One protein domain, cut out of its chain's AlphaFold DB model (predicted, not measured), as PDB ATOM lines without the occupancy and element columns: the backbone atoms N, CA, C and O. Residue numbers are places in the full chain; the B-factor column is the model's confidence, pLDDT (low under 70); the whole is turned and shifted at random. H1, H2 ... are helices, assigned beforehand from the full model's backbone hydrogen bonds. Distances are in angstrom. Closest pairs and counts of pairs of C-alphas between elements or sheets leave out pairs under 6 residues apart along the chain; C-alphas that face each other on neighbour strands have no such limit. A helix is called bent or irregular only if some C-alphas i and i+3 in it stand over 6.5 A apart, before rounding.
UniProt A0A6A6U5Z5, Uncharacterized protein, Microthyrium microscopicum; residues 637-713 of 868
ATOM      1  N   ALA A 637     216.279 141.583 227.432       85.25
ATOM      2  CA  ALA A 637     217.260 142.416 228.132       85.25
ATOM      3  C   ALA A 637     218.243 143.082 227.153       85.25
ATOM      4  O   ALA A 637     218.561 144.265 227.293       85.25
ATOM      5  N   ALA A 638     218.668 142.342 226.124       88.06
ATOM      6  CA  ALA A 638     219.491 142.872 225.048       88.06
ATOM      7  C   ALA A 638     218.688 143.894 224.224       88.06
ATOM      8  O   ALA A 638     219.177 144.998 223.984       88.06
ATOM      9  N   LEU A 639     217.426 143.589 223.888       89.56
ATOM     10  CA  LEU A 639     216.528 144.512 223.185       89.56
ATOM     11  C   LEU A 639     216.334 145.830 223.951       89.56
ATOM     12  O   LEU A 639     216.389 146.906 223.361       89.56
ATOM     13  N   ALA A 640     216.159 145.774 225.274       92.19
ATOM     14  CA  ALA A 640     216.035 146.962 226.116       92.19
ATOM     15  C   ALA A 640     217.324 147.809 226.161       92.19
ATOM     16  O   ALA A 640     217.247 149.033 226.279       92.19
ATOM     17  N   ALA A 641     218.503 147.190 226.040       92.81
ATOM     18  CA  ALA A 641     219.774 147.901 225.901       92.81
ATOM     19  C   ALA A 641     219.972 148.478 224.486       92.81
ATOM     20  O   ALA A 641     220.521 149.568 224.340       92.81
ATOM     21  N   ALA A 642     219.493 147.781 223.455       92.25
ATOM     22  CA  ALA A 642     219.540 148.218 222.064       92.25
ATOM     23  C   ALA A 642     218.604 149.403 221.791       92.25
ATOM     24  O   ALA A 642     219.041 150.395 221.217       92.25
ATOM     25  N   ARG A 643     217.365 149.374 222.306       94.62
ATOM     26  CA  ARG A 643     216.410 150.501 222.235       94.62
ATOM     27  C   ARG A 643     216.987 151.808 222.787       94.62
ATOM     28  O   ARG A 643     216.694 152.862 222.251       94.62
ATOM     29  N   LYS A 644     217.863 151.754 223.797       95.25
ATOM     30  CA  LYS A 644     218.554 152.941 224.347       95.25
ATOM     31  C   LYS A 644     219.633 153.536 223.425       95.25
ATOM     32  O   LYS A 644     220.166 154.591 223.750       95.25
ATOM     33  N   LYS A 645     219.988 152.858 222.328       92.62
ATOM     34  CA  LYS A 645     220.954 153.315 221.312       92.62
ATOM     35  C   LYS A 645     220.292 153.786 220.014       92.62
ATOM     36  O   LYS A 645     220.978 154.361 219.178       92.62
ATOM     37  N   VAL A 646     219.000 153.516 219.832       93.38
ATOM     38  CA  VAL A 646     218.234 153.898 218.639       93.38
ATOM     39  C   VAL A 646     217.471 155.196 218.939       93.38
ATOM     40  O   VAL A 646     216.857 155.280 220.005       93.38
ATOM     41  N   PRO A 647     217.488 156.213 218.055       95.38
ATOM     42  CA  PRO A 647     216.687 157.424 218.228       95.38
ATOM     43  C   PRO A 647     215.191 157.109 218.351       95.38
ATOM     44  O   PRO A 647     214.685 156.212 217.675       95.38
ATOM     45  N   GLN A 648     214.463 157.867 219.179       94.00
ATOM     46  CA  GLN A 648     213.037 157.612 219.426       94.00
ATOM     47  C   GLN A 648     212.203 157.668 218.137       94.00
ATOM     48  O   GLN A 648     211.334 156.829 217.947       94.00
ATOM     49  N   GLU A 649     212.525 158.580 217.220       93.81
ATOM     50  CA  GLU A 649     211.865 158.725 215.914       93.81
ATOM     51  C   GLU A 649     211.971 157.448 215.057       93.81
ATOM     52  O   GLU A 649     211.009 157.045 214.407       93.81
ATOM     53  N   VAL A 650     213.115 156.755 215.118       94.19
ATOM     54  CA  VAL A 650     213.325 155.470 214.432       94.19
ATOM     55  C   VAL A 650     212.556 154.348 215.136       94.19
ATOM     56  O   VAL A 650     211.967 153.503 214.467       94.19
ATOM     57  N   LEU A 651     212.499 154.341 216.474       95.81
ATOM     58  CA  LEU A 651     211.666 153.387 217.223       95.81
ATOM     59  C   LEU A 651     210.170 153.568 216.922       95.81
ATOM     60  O   LEU A 651     209.454 152.576 216.771       95.81
ATOM     61  N   ASP A 652     209.718 154.815 216.801       96.00
ATOM     62  CA  ASP A 652     208.338 155.159 216.474       96.00
ATOM     63  C   ASP A 652     208.004 154.767 215.024       96.00
ATOM     64  O   ASP A 652     206.951 154.167 214.799       96.00
ATOM     65  N   LEU A 653     208.909 154.980 214.050       92.62
ATOM     66  CA  LEU A 653     208.705 154.475 212.685       92.62
ATOM     67  C   LEU A 653     208.684 152.940 212.641       92.62
ATOM     68  O   LEU A 653     207.801 152.373 212.004       92.62
ATOM     69  N   ILE A 654     209.588 152.252 213.346       94.81
ATOM     70  CA  ILE A 654     209.593 150.780 213.433       94.81
ATOM     71  C   ILE A 654     208.251 150.260 213.976       94.81
ATOM     72  O   ILE A 654     207.705 149.288 213.451       94.81
ATOM     73  N   MET A 655     207.682 150.933 214.983       94.94
ATOM     74  CA  MET A 655     206.352 150.607 215.509       94.94
ATOM     75  C   MET A 655     205.214 150.912 214.521       94.94
ATOM     76  O   MET A 655     204.256 150.142 214.462       94.94
ATOM     77  N   LEU A 656     205.304 151.995 213.742       95.38
ATOM     78  CA  LEU A 656     204.314 152.357 212.716       95.38
ATOM     79  C   LEU A 656     204.355 151.425 211.494       95.38
ATOM     80  O   LEU A 656     203.306 151.092 210.947       95.38
ATOM     81  N   ALA A 657     205.544 150.965 211.098       93.12
ATOM     82  CA  ALA A 657     205.763 150.057 209.974       93.12
ATOM     83  C   ALA A 657     205.282 148.614 210.241       93.12
ATOM     84  O   ALA A 657     205.261 147.789 209.328       93.12
ATOM     85  N   GLY A 658     204.925 148.278 211.488       92.12
ATOM     86  CA  GLY A 658     204.459 146.940 211.870       92.12
ATOM     87  C   GLY A 658     205.519 145.837 211.746       92.12
ATOM     88  O   GLY A 658     205.183 144.653 211.768       92.12
ATOM     89  N   VAL A 659     206.796 146.206 211.601       93.94
ATOM     90  CA  VAL A 659     207.921 145.265 211.553       93.94
ATOM     91  C   VAL A 659     208.263 144.813 212.973       93.94
ATOM     92  O   VAL A 659     208.132 145.580 213.925       93.94
ATOM     93  N   ASP A 660     208.718 143.565 213.128       95.62
ATOM     94  CA  ASP A 660     209.214 143.068 214.413       95.62
ATOM     95  C   ASP A 660     210.339 143.991 214.930       95.62
ATOM     96  O   ASP A 660     211.371 144.131 214.260       95.62
ATOM     97  N   PRO A 661     210.173 144.630 216.105       92.94
ATOM     98  CA  PRO A 661     211.174 145.539 216.630       92.94
ATOM     99  C   PRO A 661     212.480 144.833 217.004       92.94
ATOM    100  O   PRO A 661     213.496 145.513 217.047       92.94
ATOM    101  N   GLU A 662     212.514 143.516 217.259       92.88
ATOM    102  CA  GLU A 662     213.796 142.810 217.411       92.88
ATOM    103  C   GLU A 662     214.558 142.771 216.080       92.88
ATOM    104  O   GLU A 662     215.766 142.998 216.067       92.88
ATOM    105  N   VAL A 663     213.873 142.554 214.954       94.31
ATOM    106  CA  VAL A 663     214.504 142.516 213.623       94.31
ATOM    107  C   VAL A 663     214.960 143.911 213.203       94.31
ATOM    108  O   VAL A 663     216.145 144.109 212.954       94.31
ATOM    109  N   ALA A 664     214.062 144.898 213.206       94.19
ATOM    110  CA  ALA A 664     214.376 146.230 212.687       94.19
ATOM    111  C   ALA A 664     215.393 147.004 213.551       94.19
ATOM    112  O   ALA A 664     216.187 147.775 213.018       94.19
ATOM    113  N   ILE A 665     215.440 146.777 214.873       94.44
ATOM    114  CA  ILE A 665     216.502 147.347 215.726       94.44
ATOM    115  C   ILE A 665     217.849 146.667 215.455       94.44
ATOM    116  O   ILE A 665     218.881 147.334 215.497       94.44
ATOM    117  N   ASN A 666     217.867 145.361 215.168       93.19
ATOM    118  CA  ASN A 666     219.096 144.673 214.769       93.19
ATOM    119  C   ASN A 666     219.612 145.170 213.419       93.19
ATOM    120  O   ASN A 666     220.793 145.480 213.303       93.19
ATOM    121  N   GLU A 667     218.725 145.296 212.439       91.56
ATOM    122  CA  GLU A 667     219.013 145.828 211.109       91.56
ATOM    123  C   GLU A 667     219.555 147.264 211.210       91.56
ATOM    124  O   GLU A 667     220.680 147.531 210.787       91.56
ATOM    125  N   TYR A 668     218.862 148.157 211.927       91.50
ATOM    126  CA  TYR A 668     219.330 149.523 212.186       91.50
ATOM    127  C   TYR A 668     220.692 149.580 212.904       91.50
ATOM    128  O   TYR A 668     221.524 150.422 212.574       91.50
ATOM    129  N   LEU A 669     220.971 148.691 213.867       91.56
ATOM    130  CA  LEU A 669     222.259 148.674 214.575       91.56
ATOM    131  C   LEU A 669     223.400 148.015 213.785       91.56
ATOM    132  O   LEU A 669     224.559 148.337 214.037       91.56
ATOM    133  N   GLN A 670     223.100 147.119 212.842       88.31
ATOM    134  CA  GLN A 670     224.090 146.518 211.945       88.31
ATOM    135  C   GLN A 670     224.432 147.483 210.801       88.31
ATOM    136  O   GLN A 670     225.604 147.801 210.592       88.31
ATOM    137  N   HIS A 671     223.419 148.032 210.128       80.38
ATOM    138  CA  HIS A 671     223.593 148.985 209.030       80.38
ATOM    139  C   HIS A 671     224.001 150.388 209.523       80.38
ATOM    140  O   HIS A 671     224.770 151.074 208.858       80.38
ATOM    141  N   GLY A 672     223.650 150.775 210.752       68.19
ATOM    142  CA  GLY A 672     224.147 151.996 211.402       68.19
ATOM    143  C   GLY A 672     225.667 152.042 211.641       68.19
ATOM    144  O   GLY A 672     226.210 153.078 212.028       68.19
ATOM    145  N   THR A 673     226.402 150.953 211.382       52.25
ATOM    146  CA  THR A 673     227.875 150.940 211.472       52.25
ATOM    147  C   THR A 673     228.581 151.743 210.369       52.25
ATOM    148  O   THR A 673     229.781 152.007 210.492       52.25
ATOM    149  N   TYR A 674     227.850 152.233 209.357       50.72
ATOM    150  CA  TYR A 674     228.352 153.221 208.390       50.72
ATOM    151  C   TYR A 674     228.698 154.588 209.014       50.72
ATOM    152  O   TYR A 674     229.450 155.349 208.408       50.72
ATOM    153  N   GLY A 675     228.303 154.863 210.266       47.25
ATOM    154  CA  GLY A 675     228.636 156.089 211.015       47.25
ATOM    155  C   GLY A 675     230.132 156.409 211.223       47.25
ATOM    156  O   GLY A 675     230.455 157.362 211.929       47.25
ATOM    157  N   LYS A 676     231.067 155.672 210.602       54.41
ATOM    158  CA  LYS A 676     232.482 156.072 210.468       54.41
ATOM    159  C   LYS A 676     232.682 157.317 209.592       54.41
ATOM    160  O   LYS A 676     233.720 157.958 209.725       54.41
ATOM    161  N   THR A 677     231.729 157.660 208.722       49.50
ATOM    162  CA  THR A 677     231.783 158.853 207.852       49.50
ATOM    163  C   THR A 677     230.997 160.058 208.382       49.50
ATOM    164  O   THR A 677     230.854 161.046 207.673       49.50
ATOM    165  N   GLY A 678     230.543 160.026 209.641       46.66
ATOM    166  CA  GLY A 678     229.994 161.186 210.360       46.66
ATOM    167  C   GLY A 678     228.547 161.545 210.013       46.66
ATOM    168  O   GLY A 678     227.732 161.693 210.921       46.66
ATOM    169  N   GLU A 679     228.216 161.636 208.729       55.81
ATOM    170  CA  GLU A 679     226.843 161.830 208.260       55.81
ATOM    171  C   GLU A 679     226.093 160.492 208.252       55.81
ATOM    172  O   GLU A 679     226.506 159.524 207.611       55.81
ATOM    173  N   TRP A 680     224.994 160.440 209.005       67.56
ATOM    174  CA  TRP A 680     223.987 159.393 208.884       67.56
ATOM    175  C   TRP A 680     222.984 159.835 207.827       67.56
ATOM    176  O   TRP A 680     222.255 160.804 208.048       67.56
ATOM    177  N   ASP A 681     222.907 159.109 206.713       74.56
ATOM    178  CA  ASP A 681     221.787 159.257 205.790       74.56
ATOM    179  C   ASP A 681     220.539 158.620 206.417       74.56
ATOM    180  O   ASP A 681     220.245 157.429 206.279       74.56
ATOM    181  N   HIS A 682     219.846 159.430 207.215       67.19
ATOM    182  CA  HIS A 682     218.586 159.041 207.826       67.19
ATOM    183  C   HIS A 682     217.501 158.835 206.763       67.19
ATOM    184  O   HIS A 682     216.658 157.965 206.951       67.19
ATOM    185  N   GLU A 683     217.517 159.578 205.652       75.25
ATOM    186  CA  GLU A 683     216.476 159.492 204.623       75.25
ATOM    187  C   GLU A 683     216.555 158.167 203.853       75.25
ATOM    188  O   GLU A 683     215.527 157.519 203.674       75.25
ATOM    189  N   GLU A 684     217.756 157.698 203.501       79.06
ATOM    190  CA  GLU A 684     217.975 156.389 202.868       79.06
ATOM    191  C   GLU A 684     217.480 155.232 203.757       79.06
ATOM    192  O   GLU A 684     216.768 154.347 203.282       79.06
ATOM    193  N   ILE A 685     217.779 155.260 205.064       73.62
ATOM    194  CA  ILE A 685     217.334 154.220 206.013       73.62
ATOM    195  C   ILE A 685     215.813 154.274 206.227       73.62
ATOM    196  O   ILE A 685     215.154 153.233 206.259       73.62
ATOM    197  N   LEU A 686     215.234 155.473 206.369       73.94
ATOM    198  CA  LEU A 686     213.785 155.644 206.515       73.94
ATOM    199  C   LEU A 686     213.050 155.210 205.234       73.94
ATOM    200  O   LEU A 686     211.999 154.574 205.338       73.94
ATOM    201  N   ARG A 687     213.624 155.466 204.045       83.12
ATOM    202  CA  ARG A 687     213.107 154.962 202.765       83.12
ATOM    203  C   ARG A 687     213.176 153.442 202.711       83.12
ATOM    204  O   ARG A 687     212.144 152.826 202.502       83.12
ATOM    205  N   GLN A 688     214.322 152.827 203.012       78.25
ATOM    206  CA  GLN A 688     214.471 151.366 202.980       78.25
ATOM    207  C   GLN A 688     213.495 150.648 203.937       78.25
ATOM    208  O   GLN A 688     212.922 149.617 203.580       78.25
ATOM    209  N   ILE A 689     213.242 151.205 205.130       75.62
ATOM    210  CA  ILE A 689     212.220 150.692 206.064       75.62
ATOM    211  C   ILE A 689     210.799 150.876 205.499       75.62
ATOM    212  O   ILE A 689     209.961 149.987 205.671       75.62
ATOM    213  N   GLY A 690     210.528 151.995 204.820       79.25
ATOM    214  CA  GLY A 690     209.270 152.259 204.115       79.25
ATOM    215  C   GLY A 690     209.025 151.276 202.968       79.25
ATOM    216  O   GLY A 690     208.000 150.595 202.963       79.25
ATOM    217  N   ASP A 691     210.001 151.125 202.072       81.94
ATOM    218  CA  ASP A 691     210.002 150.180 200.953       81.94
ATOM    219  C   ASP A 691     209.700 148.757 201.464       81.94
ATOM    220  O   ASP A 691     208.782 148.091 200.986       81.94
ATOM    221  N   MET A 692     210.384 148.312 202.528       75.31
ATOM    222  CA  MET A 692     210.150 147.008 203.169       75.31
ATOM    223  C   MET A 692     208.775 146.864 203.844       75.31
ATOM    224  O   MET A 692     208.334 145.733 204.078       75.31
ATOM    225  N   ALA A 693     208.102 147.959 204.202       78.12
ATOM    226  CA  ALA A 693     206.741 147.936 204.734       78.12
ATOM    227  C   ALA A 693     205.698 147.843 203.608       78.12
ATOM    228  O   ALA A 693     204.735 147.080 203.728       78.12
ATOM    229  N   GLU A 694     205.909 148.546 202.491       83.94
ATOM    230  CA  GLU A 694     205.053 148.450 201.301       83.94
ATOM    231  C   GLU A 694     205.174 147.072 200.632       83.94
ATOM    232  O   GLU A 694     204.165 146.421 200.368       83.94
ATOM    233  N   ASP A 695     206.395 146.560 200.492       82.44
ATOM    234  CA  ASP A 695     206.711 145.238 199.944       82.44
ATOM    235  C   ASP A 695     206.077 144.093 200.776       82.44
ATOM    236  O   ASP A 695     205.560 143.108 200.236       82.44
ATOM    237  N   LYS A 696     206.005 144.246 202.109       77.44
ATOM    238  CA  LYS A 696     205.253 143.337 203.001       77.44
ATOM    239  C   LYS A 696     203.739 143.476 202.850       77.44
ATOM    240  O   LYS A 696     203.038 142.465 202.884       77.44
ATOM    241  N   LYS A 697     203.228 144.699 202.699       82.19
ATOM    242  CA  LYS A 697     201.800 144.985 202.496       82.19
ATOM    243  C   LYS A 697     201.303 144.387 201.176       82.19
ATOM    244  O   LYS A 697     200.286 143.699 201.187       82.19
ATOM    245  N   GLU A 698     202.049 144.548 200.081       88.62
ATOM    246  CA  GLU A 698     201.719 143.926 198.794       88.62
ATOM    247  C   GLU A 698     201.729 142.397 198.892       88.62
ATOM    248  O   GLU A 698     200.750 141.760 198.502       88.62
ATOM    249  N   LYS A 699     202.765 141.789 199.489       88.12
ATOM    250  CA  LYS A 699     202.824 140.329 199.706       88.12
ATOM    251  C   LYS A 699     201.658 139.809 200.551       88.12
ATOM    252  O   LYS A 699     201.139 138.726 200.282       88.12
ATOM    253  N   LEU A 700     201.203 140.580 201.536       84.12
ATOM    254  CA  LEU A 700     200.066 140.222 202.383       84.12
ATOM    255  C   LEU A 700     198.726 140.352 201.629       84.12
ATOM    256  O   LEU A 700     197.852 139.497 201.785       84.12
ATOM    257  N   ASP A 701     198.566 141.355 200.764       91.31
ATOM    258  CA  ASP A 701     197.375 141.509 199.915       91.31
ATOM    259  C   ASP A 701     197.358 140.541 198.712       91.31
ATOM    260  O   ASP A 701     196.284 140.106 198.291       91.31
ATOM    261  N   MET A 702     198.524 140.118 198.215       91.75
ATOM    262  CA  MET A 702     198.690 138.977 197.303       91.75
ATOM    263  C   MET A 702     198.221 137.677 197.968       91.75
ATOM    264  O   MET A 702     197.325 137.017 197.444       91.75
ATOM    265  N   ALA A 703     198.725 137.357 199.165       88.81
ATOM    266  CA  ALA A 703     198.330 136.155 199.904       88.81
ATOM    267  C   ALA A 703     196.818 136.118 200.216       88.81
ATOM    268  O   ALA A 703     196.189 135.062 200.128       88.81
ATOM    269  N   LYS A 704     196.190 137.273 200.503       88.81
ATOM    270  CA  LYS A 704     194.720 137.374 200.603       88.81
ATOM    271  C   LYS A 704     194.031 136.980 199.293       88.81
ATOM    272  O   LYS A 704     193.114 136.161 199.333       88.81
ATOM    273  N   LYS A 705     194.463 137.525 198.147       91.75
ATOM    274  CA  LYS A 705     193.899 137.190 196.822       91.75
ATOM    275  C   LYS A 705     194.039 135.696 196.519       91.75
ATOM    276  O   LYS A 705     193.053 135.070 196.146       91.75
ATOM    277  N   GLU A 706     195.219 135.119 196.743       89.25
ATOM    278  CA  GLU A 706     195.473 133.685 196.544       89.25
ATOM    279  C   GLU A 706     194.573 132.816 197.434       89.25
ATOM    280  O   GLU A 706     193.906 131.913 196.930       89.25
ATOM    281  N   SER A 707     194.467 133.137 198.730       83.38
ATOM    282  CA  SER A 707     193.602 132.394 199.660       83.38
ATOM    283  C   SER A 707     192.124 132.429 199.255       83.38
ATOM    284  O   SER A 707     191.444 131.406 199.338       83.38
ATOM    285  N   LYS A 708     191.643 133.571 198.735       88.75
ATOM    286  CA  LYS A 708     190.270 133.718 198.238       88.75
ATOM    287  C   LYS A 708     190.019 132.852 196.996       88.75
ATOM    288  O   LYS A 708     189.023 132.128 196.949       88.75
ATOM    289  N   VAL A 709     190.940 132.870 196.029       85.25
ATOM    290  CA  VAL A 709     190.855 132.027 194.822       85.25
ATOM    291  C   VAL A 709     190.898 130.538 195.185       85.25
ATOM    292  O   VAL A 709     190.192 129.736 194.573       85.25
ATOM    293  N   GLU A 710     191.669 130.141 196.203       80.31
ATOM    294  CA  GLU A 710     191.691 128.747 196.655       80.31
ATOM    295  C   GLU A 710     190.389 128.320 197.358       80.31
ATOM    296  O   GLU A 710     189.999 127.158 197.236       80.31
ATOM    297  N   THR A 711     189.688 129.228 198.053       74.25
ATOM    298  CA  THR A 711     188.347 128.942 198.600       74.25
ATOM    299  C   THR A 711     187.287 128.806 197.506       74.25
ATOM    300  O   THR A 711     186.617 127.776 197.455       74.25
ATOM    301  N   GLU A 712     187.199 129.757 196.570       80.06
ATOM    302  CA  GLU A 712     186.214 129.725 195.471       80.06
ATOM    303  C   GLU A 712     186.407 128.475 194.585       80.06
ATOM    304  O   GLU A 712     185.449 127.804 194.198       80.06
ATOM    305  N   LYS A 713     187.664 128.067 194.349       80.12
ATOM    306  CA  LYS A 713     188.002 126.845 193.597       80.12
ATOM    307  C   LYS A 713     187.662 125.538 194.331       80.12
ATOM    308  O   LYS A 713     187.509 124.503 193.679       80.12
TER     309      LYS A 713
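What this domain is: This is residues 637 to 713 of the 868 residues of an uncharacterized protein of Microthyrium microscopicum (UniProt A0A6A6U5Z5). A small head of three shorter helices, H1, H2 and H3, has one long helix, H4, passing close by it, and residues 698 to 713 of H4 stick out as a free arm that makes much of the length. In the head H2 and H3 form a helical hairpin, and H1 touches H3 near the hairpin's closed end; H4 runs nearly the same way as H2. The printed part has 77 residues with four named helices, H1, H2, H3 and H4 along the chain, and no named strand; the class is all helix. The whole is loose, with a radius of gyration of the C-alphas of 16.3 A, and elongated, spanning 56 by 28 by 18 A.

How they stand to each other: H1, residues 637 to 643, is close to but not clearly touching H2, residues 648 to 656: the closest C-alphas, those of Arg 643 and Leu 651, are 7.5 A apart. Their lines are about perpendicular, at 74 degrees. H3, residues 661 to 677, touches H1 with its residues 662 to 669 alone, and the closest C-alphas, those of Leu 639 and Glu 662, are 6.6 A apart. H1 and H3 run the same way at a steep tilt of 53 degrees. H2 and H3 are a helical hairpin, running opposite ways at a steep tilt of 40 degrees. H3 touches H2 with residues 661 to 665 alone, and the closest C-alphas are those of Ile 654 and Pro 661, 6.3 A apart. H4, residues 682 to 713, is close to but not clearly touching H2, the closest C-alphas being those of Ile 654 and Ile 689, 7.8 A apart. H2 and H4 run the same way at a shallow tilt of 10 degrees. H3 and H4 are near each other, with closest C-alphas 8.0 A apart, while H1 and H4 are apart. In H1, H2 and H4 every O i to N i+4 pair is within hydrogen-bond range; in H3 it is 8 of 13.

Where its parts are: H1 begins at C-alpha 637, (217.260, 142.416, 228.132). H2 is 12.2 A long. H3 is 26.1 A long and only just irregular, with C-alphas 673 and 676 at 7.0 A. H4 is 46.6 A long, from C-alpha 682 at (218.586, 159.041, 207.826) to C-alpha 713 at (188.002, 126.845, 193.597).

The domain as a whole: The C-alphas farthest apart, those of Gly 678 and Lys 713, are 56.8 A apart. Residues 673 to 679, of which 673 to 677 belong to H3, also stand free. The three links are tight, and the printed part has no cut. The mean pLDDT of the printed part is 83.5; residues 672 to 680 and residue 682 are under 70.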